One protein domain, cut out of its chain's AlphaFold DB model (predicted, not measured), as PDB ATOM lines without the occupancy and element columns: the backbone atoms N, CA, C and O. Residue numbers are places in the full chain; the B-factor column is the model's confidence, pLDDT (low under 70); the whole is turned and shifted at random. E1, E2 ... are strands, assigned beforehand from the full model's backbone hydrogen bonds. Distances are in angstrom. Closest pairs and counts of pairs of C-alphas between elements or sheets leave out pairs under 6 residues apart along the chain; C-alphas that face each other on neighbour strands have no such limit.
ATOM      1  N   VAL A 189      -1.300  39.043 -35.044       87.19
ATOM      2  CA  VAL A 189      -0.894  40.153 -34.176       87.19
ATOM      3  C   VAL A 189       0.260  39.675 -33.296       87.19
ATOM      4  O   VAL A 189       0.141  38.664 -32.600       87.19
ATOM      5  N   THR A 190       1.374  40.397 -33.321       86.31
ATOM      6  CA  THR A 190       2.532  40.129 -32.464       86.31
ATOM      7  C   THR A 190       2.958  41.398 -31.745       86.31
ATOM      8  O   THR A 190       2.848  42.501 -32.279       86.31
ATOM      9  N   TYR A 191       3.446  41.234 -30.519       84.25
ATOM     10  CA  TYR A 191       4.045  42.309 -29.742       84.25
ATOM     11  C   TYR A 191       5.500  41.952 -29.463       84.25
ATOM     12  O   TYR A 191       5.777  40.895 -28.892       84.25
ATOM     13  N   ASP A 192       6.411  42.822 -29.883       82.19
ATOM     14  CA  ASP A 192       7.825  42.727 -29.547       82.19
ATOM     15  C   ASP A 192       8.089  43.544 -28.270       82.19
ATOM     16  O   ASP A 192       7.942  44.769 -28.299       82.19
ATOM     17  N   PRO A 193       8.450  42.904 -27.141       81.31
ATOM     18  CA  PRO A 193       8.706  43.610 -25.890       81.31
ATOM     19  C   PRO A 193      10.044  44.359 -25.870       81.31
ATOM     20  O   PRO A 193      10.212  45.219 -25.012       81.31
ATOM     21  N   VAL A 194      10.987  44.035 -26.760       81.62
ATOM     22  CA  VAL A 194      12.302  44.693 -26.842       81.62
ATOM     23  C   VAL A 194      12.190  45.974 -27.660       81.62
ATOM     24  O   VAL A 194      12.647  47.024 -27.224       81.62
ATOM     25  N   GLU A 195      11.523  45.895 -28.810       82.06
ATOM     26  CA  GLU A 195      11.274  47.043 -29.692       82.06
ATOM     27  C   GLU A 195      10.018  47.841 -29.292       82.06
ATOM     28  O   GLU A 195       9.636  48.788 -29.980       82.06
ATOM     29  N   GLU A 196       9.329  47.419 -28.225       79.31
ATOM     30  CA  GLU A 196       8.036  47.949 -27.761       79.31
ATOM     31  C   GLU A 196       7.030  48.168 -28.904       79.31
ATOM     32  O   GLU A 196       6.306  49.165 -28.942       79.31
ATOM     33  N   THR A 197       7.011  47.242 -29.867       78.88
ATOM     34  CA  THR A 197       6.293  47.405 -31.133       78.88
ATOM     35  C   THR A 197       5.187  46.369 -31.270       78.88
ATOM     36  O   THR A 197       5.440  45.165 -31.326       78.88
ATOM     37  N   LEU A 198       3.946  46.843 -31.402       82.62
ATOM     38  CA  LEU A 198       2.830  46.024 -31.874       82.62
ATOM     39  C   LEU A 198       2.867  45.968 -33.401       82.62
ATOM     40  O   LEU A 198       2.839  47.015 -34.049       82.62
ATOM     41  N   SER A 199       2.899  44.763 -33.971       81.94
ATOM     42  CA  SER A 199       2.871  44.549 -35.414       81.94
ATOM     43  C   SER A 199       1.652  43.729 -35.834       81.94
ATOM     44  O   SER A 199       1.365  42.663 -35.287       81.94
ATOM     45  N   TRP A 200       0.907  44.262 -36.801       85.12
ATOM     46  CA  TRP A 200      -0.274  43.625 -37.374       85.12
ATOM     47  C   TRP A 200      -0.417  44.024 -38.842       85.12
ATOM     48  O   TRP A 200      -0.265  45.196 -39.194       85.12
ATOM     49  N   GLU A 201      -0.687  43.036 -39.696       83.38
ATOM     50  CA  GLU A 201      -0.905  43.222 -41.130       83.38
ATOM     51  C   GLU A 201      -2.249  42.587 -41.527       83.38
ATOM     52  O   GLU A 201      -2.354  41.358 -41.640       83.38
ATOM     53  N   PRO A 202      -3.309  43.394 -41.719       80.94
ATOM     54  CA  PRO A 202      -4.630  42.865 -41.998       80.94
ATOM     55  C   PRO A 202      -4.697  42.264 -43.403       80.94
ATOM     56  O   PRO A 202      -4.418  42.911 -44.411       80.94
ATOM     57  N   THR A 203      -5.150  41.014 -43.493       84.06
ATOM     58  CA  THR A 203      -5.328  40.336 -44.791       84.06
ATOM     59  C   THR A 203      -6.564  40.841 -45.555       84.06
ATOM     60  O   THR A 203      -6.655  40.689 -46.777       84.06
ATOM     61  N   CYS A 204      -7.517  41.445 -44.842       87.19
ATOM     62  CA  CYS A 204      -8.730  42.050 -45.384       87.19
ATOM     63  C   CYS A 204      -8.698  43.576 -45.241       87.19
ATOM     64  O   CYS A 204      -8.106  44.077 -44.291       87.19
ATOM     65  N   PRO A 205      -9.357  44.336 -46.134       81.69
ATOM     66  CA  PRO A 205      -9.468  45.781 -45.990       81.69
ATOM     67  C   PRO A 205     -10.403  46.114 -44.824       81.69
ATOM     68  O   PRO A 205     -11.621  46.143 -44.984       81.69
ATOM     69  N   VAL A 206      -9.822  46.348 -43.653       81.75
ATOM     70  CA  VAL A 206     -10.541  46.729 -42.439       81.75
ATOM     71  C   VAL A 206      -9.912  47.970 -41.831       81.75
ATOM     72  O   VAL A 206      -8.762  48.304 -42.108       81.75
ATOM     73  N   THR A 207     -10.711  48.674 -41.042       81.56
ATOM     74  CA  THR A 207     -10.250  49.769 -40.195       81.56
ATOM     75  C   THR A 207     -10.328  49.271 -38.763       81.56
ATOM     76  O   THR A 207     -11.385  48.797 -38.350       81.56
ATOM     77  N   ALA A 208      -9.219  49.332 -38.041       81.06
ATOM     78  CA  ALA A 208      -9.152  48.966 -36.635       81.06
ATOM     79  C   ALA A 208      -8.850  50.197 -35.790       81.06
ATOM     80  O   ALA A 208      -8.156  51.110 -36.236       81.06
ATOM     81  N   GLU A 209      -9.340  50.201 -34.559       84.62
ATOM     82  CA  GLU A 209      -8.913  51.141 -33.532       84.62
ATOM     83  C   GLU A 209      -8.035  50.392 -32.533       84.62
ATOM     84  O   GLU A 209      -8.386  49.308 -32.072       84.62
ATOM     85  N   ILE A 210      -6.866  50.952 -32.247       82.50
ATOM     86  CA  ILE A 210      -5.889  50.395 -31.316       82.50
ATOM     87  C   ILE A 210      -5.663  51.433 -30.230       82.50
ATOM     88  O   ILE A 210      -5.425  52.597 -30.537       82.50
ATOM     89  N   THR A 211      -5.706  51.018 -28.968       84.88
ATOM     90  CA  THR A 211      -5.454  51.889 -27.818       84.88
ATOM     91  C   THR A 211      -4.542  51.198 -26.813       84.88
ATOM     92  O   THR A 211      -4.508  49.970 -26.727       84.88
ATOM     93  N   LEU A 212      -3.771  51.988 -26.064       85.12
ATOM     94  CA  LEU A 212      -3.050  51.483 -24.904       85.12
ATOM     95  C   LEU A 212      -4.033  51.345 -23.745       85.12
ATOM     96  O   LEU A 212      -4.920  52.177 -23.575       85.12
ATOM     97  N   CYS A 213      -3.846  50.319 -22.925       87.50
ATOM     98  CA  CYS A 213      -4.656  50.103 -21.738       87.50
ATOM     99  C   CYS A 213      -3.761  49.815 -20.528       87.50
ATOM    100  O   CYS A 213      -2.647  49.299 -20.658       87.50
ATOM    101  N   GLN A 214      -4.237  50.187 -19.342       88.38
ATOM    102  CA  GLN A 214      -3.590  49.904 -18.069       88.38
ATOM    103  C   GLN A 214      -4.296  48.731 -17.401       88.38
ATOM    104  O   GLN A 214      -5.501  48.772 -17.161       88.38
ATOM    105  N   LYS A 215      -3.535  47.683 -17.086       90.75
ATOM    106  CA  LYS A 215      -4.052  46.517 -16.371       90.75
ATOM    107  C   LYS A 215      -4.158  46.824 -14.874       90.75
ATOM    108  O   LYS A 215      -3.146  47.149 -14.254       90.75
ATOM    109  N   GLY A 216      -5.367  46.735 -14.324       86.62
ATOM    110  CA  GLY A 216      -5.643  46.861 -12.892       86.62
ATOM    111  C   GLY A 216      -5.243  45.617 -12.092       86.62
ATOM    112  O   GLY A 216      -4.867  44.586 -12.656       86.62
ATOM    113  N   GLU A 217      -5.338  45.706 -10.763       84.62
ATOM    114  CA  GLU A 217      -5.077  44.575  -9.851       84.62
ATOM    115  C   GLU A 217      -6.084  43.426 -10.026       84.62
ATOM    116  O   GLU A 217      -5.750  42.263  -9.809       84.62
ATOM    117  N   ASP A 218      -7.292  43.740 -10.494       87.94
ATOM    118  CA  ASP A 218      -8.345  42.795 -10.885       87.94
ATOM    119  C   ASP A 218      -8.071  42.099 -12.233       87.94
ATOM    120  O   ASP A 218      -8.818  41.217 -12.659       87.94
ATOM    121  N   GLY A 219      -6.985  42.476 -12.910       85.75
ATOM    122  CA  GLY A 219      -6.583  41.940 -14.200       85.75
ATOM    123  C   GLY A 219      -7.344  42.520 -15.393       85.75
ATOM    124  O   GLY A 219      -7.026  42.139 -16.524       85.75
ATOM    125  N   VAL A 220      -8.286  43.442 -15.172       89.44
ATOM    126  CA  VAL A 220      -9.034  44.130 -16.230       89.44
ATOM    127  C   VAL A 220      -8.160  45.230 -16.826       89.44
ATOM    128  O   VAL A 220      -7.483  45.963 -16.106       89.44
ATOM    129  N   CYS A 221      -8.142  45.341 -18.155       87.62
ATOM    130  CA  CYS A 221      -7.445  46.432 -18.828       87.62
ATOM    131  C   CYS A 221      -8.399  47.607 -19.039       87.62
ATOM    132  O   CYS A 221      -9.459  47.435 -19.638       87.62
ATOM    133  N   VAL A 222      -8.019  48.788 -18.555       89.56
ATOM    134  CA  VAL A 222      -8.771  50.032 -18.739       89.56
ATOM    135  C   VAL A 222      -8.042  50.900 -19.754       89.56
ATOM    136  O   VAL A 222      -6.857  51.191 -19.584       89.56
ATOM    137  N   ASP A 223      -8.742  51.300 -20.812       88.56
ATOM    138  CA  ASP A 223      -8.167  52.098 -21.894       88.56
ATOM    139  C   ASP A 223      -7.634  53.441 -21.388       88.56
ATOM    140  O   ASP A 223      -8.293  54.167 -20.637       88.56
ATOM    141  N   LEU A 224      -6.429  53.791 -21.832       86.12
ATOM    142  CA  LEU A 224      -5.818  55.070 -21.522       86.12
ATOM    143  C   LEU A 224      -6.425  56.166 -22.412       86.12
ATOM    144  O   LEU A 224      -6.576  56.003 -23.628       86.12
ATOM    145  N   PRO A 225      -6.774  57.327 -21.839       84.25
ATOM    146  CA  PRO A 225      -7.332  58.416 -22.621       84.25
ATOM    147  C   PRO A 225      -6.285  58.963 -23.601       84.25
ATOM    148  O   PRO A 225      -5.132  59.187 -23.241       84.25
ATOM    149  N   ARG A 226      -6.724  59.266 -24.832       78.00
ATOM    150  CA  ARG A 226      -5.913  59.870 -25.914       78.00
ATOM    151  C   ARG A 226      -4.777  58.997 -26.464       78.00
ATOM    152  O   ARG A 226      -3.890  59.523 -27.129       78.00
ATOM    153  N   THR A 227      -4.816  57.688 -26.238       80.88
ATOM    154  CA  THR A 227      -3.876  56.746 -26.869       80.88
ATOM    155  C   THR A 227      -4.465  56.015 -28.069       80.88
ATOM    156  O   THR A 227      -3.756  55.215 -28.679       80.88
ATOM    157  N   SER A 228      -5.734  56.272 -28.412       80.62
ATOM    158  CA  SER A 228      -6.381  55.584 -29.522       80.62
ATOM    159  C   SER A 228      -5.867  56.070 -30.875       80.62
ATOM    160  O   SER A 228      -5.679  57.264 -31.124       80.62
ATOM    161  N   GLN A 229      -5.602  55.111 -31.751       78.81
ATOM    162  CA  GLN A 229      -5.145  55.317 -33.112       78.81
ATOM    163  C   GLN A 229      -5.970  54.435 -34.036       78.81
ATOM    164  O   GLN A 229      -6.092  53.227 -33.833       78.81
ATOM    165  N   THR A 230      -6.531  55.043 -35.073       77.94
ATOM    166  CA  THR A 230      -7.217  54.313 -36.130       77.94
ATOM    167  C   THR A 230      -6.198  53.883 -37.174       77.94
ATOM    168  O   THR A 230      -5.497  54.726 -37.733       77.94
ATOM    169  N   VAL A 231      -6.123  52.586 -37.459       72.00
ATOM    170  CA  VAL A 231      -5.170  52.026 -38.418       72.00
ATOM    171  C   VAL A 231      -5.895  51.251 -39.518       72.00
ATOM    172  O   VAL A 231      -6.879  50.551 -39.271       72.00
ATOM    173  N   GLY A 232      -5.440  51.449 -40.758       65.75
ATOM    174  CA  GLY A 232      -6.017  50.871 -41.976       65.75
ATOM    175  C   GLY A 232      -5.124  49.802 -42.612       65.75
ATOM    176  O   GLY A 232      -4.431  49.072 -41.919       65.75
ATOM    177  N   ARG A 233      -5.114  49.726 -43.952       56.09
ATOM    178  CA  ARG A 233      -4.372  48.737 -44.777       56.09
ATOM    179  C   ARG A 233      -2.845  48.661 -44.562       56.09
ATOM    180  O   ARG A 233      -2.197  47.863 -45.235       56.09
ATOM    181  N   GLU A 234      -2.265  49.489 -43.706       53.44
ATOM    182  CA  GLU A 234      -0.820  49.568 -43.494       53.44
ATOM    183  C   GLU A 234      -0.384  48.763 -42.268       53.44
ATOM    184  O   GLU A 234      -1.165  48.529 -41.345       53.44
ATOM    185  N   LYS A 235       0.886  48.341 -42.258       54.75
ATOM    186  CA  LYS A 235       1.492  47.695 -41.091       54.75
ATOM    187  C   LYS A 235       1.423  48.639 -39.907       54.75
ATOM    188  O   LYS A 235       2.000  49.726 -39.943       54.75
ATOM    189  N   VAL A 236       0.775  48.190 -38.842       57.25
ATOM    190  CA  VAL A 236       0.779  48.937 -37.591       57.25
ATOM    191  C   VAL A 236       2.166  48.823 -36.973       57.25
ATOM    192  O   VAL A 236       2.701  47.722 -36.857       57.25
ATOM    193  N   LYS A 237       2.747  49.966 -36.611       57.25
ATOM    194  CA  LYS A 237       3.878  50.067 -35.693       57.25
ATOM    195  C   LYS A 237       3.532  51.145 -34.683       57.25
ATOM    196  O   LYS A 237       3.597  52.329 -35.002       57.25
ATOM    197  N   THR A 238       3.119  50.743 -33.493       55.81
ATOM    198  CA  THR A 238       2.973  51.673 -32.373       55.81
ATOM    199  C   THR A 238       4.192  51.526 -31.479       55.81
ATOM    200  O   THR A 238       4.534  50.412 -31.102       55.81
ATOM    201  N   THR A 239       4.849  52.640 -31.170       49.12
ATOM    202  CA  THR A 239       5.883  52.722 -30.135       49.12
ATOM    203  C   THR A 239       5.313  53.445 -28.923       49.12
ATOM    204  O   THR A 239       4.489  54.359 -29.055       49.12
ATOM    205  N   LYS A 240       5.734  53.032 -27.729       47.50
ATOM    206  CA  LYS A 240       5.443  53.754 -26.489       47.50
ATOM    207  C   LYS A 240       6.130  55.125 -26.566       47.50
ATOM    208  O   LYS A 240       7.303  55.205 -26.927       47.50
TER     209      LYS A 240
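Overview. This is residues 189 to 240 of the 241 residues of the protein "IL17_R_N domain-containing protein" of Myripristis murdjan (pinecone soldierfish) (UniProt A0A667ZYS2). A small three-stranded sheet, E1, E2 and E7, and a two-stranded one, E3 and E6, form the two arms of an open U, joined at one end by residues 201 to 207 and 232 to 235. Beyond the free end of the E3 and E6 arm, the hairpin E4 and E5 extends it. The printed part has 52 residues, with no named helix and seven named strands, E1 to E7 along the chain; the class is all strand, though under half of the residues are in named elements. The larger sheet runs E1, E2, E7, and the sheets are antiparallel. The whole is only just loose, close to compact, with a radius of gyration of the C-alphas of 12.2 A and spans of 36 by 24 by 17 A.

Along the chain. E2, residues 197 to 200, is the longest strand, 9.8 A. Beside it are E1, residues 190 to 192, 6.6 A, beginning at C-alpha 190 (2.532, 40.129, -32.464), and E7, residues 236 to 238, 6.3 A, ending at C-alpha 238 (2.973, 51.673, -32.373). E3 is residues 208 to 210, 6.4 A, and E6 229 to 231, 6.2 A. E4, 213 to 215, and E5, 221 to 223, are 6.5 A each.

Arrangement. E1 and E2 are a hairpin at 162 degrees, with N 199 and O 190 2.8 A apart. E7 is antiparallel to E2, with N 236 and O 200 3.2 A apart. E2 is apart from E3 and E6. In E3 and E6, N 208 and O 231 are 2.9 A apart. E3 runs on into E4 at 52 degrees. In the hairpin E4 and E5, N 214 and O 222 are 2.8 A apart.

Size, cuts and confidence. The C-alphas farthest apart, of Pro 205 and Glu 217, are 36.4 A apart. The printed part has no cut and no long link. Confidence is under 70 at residues 232 to 240.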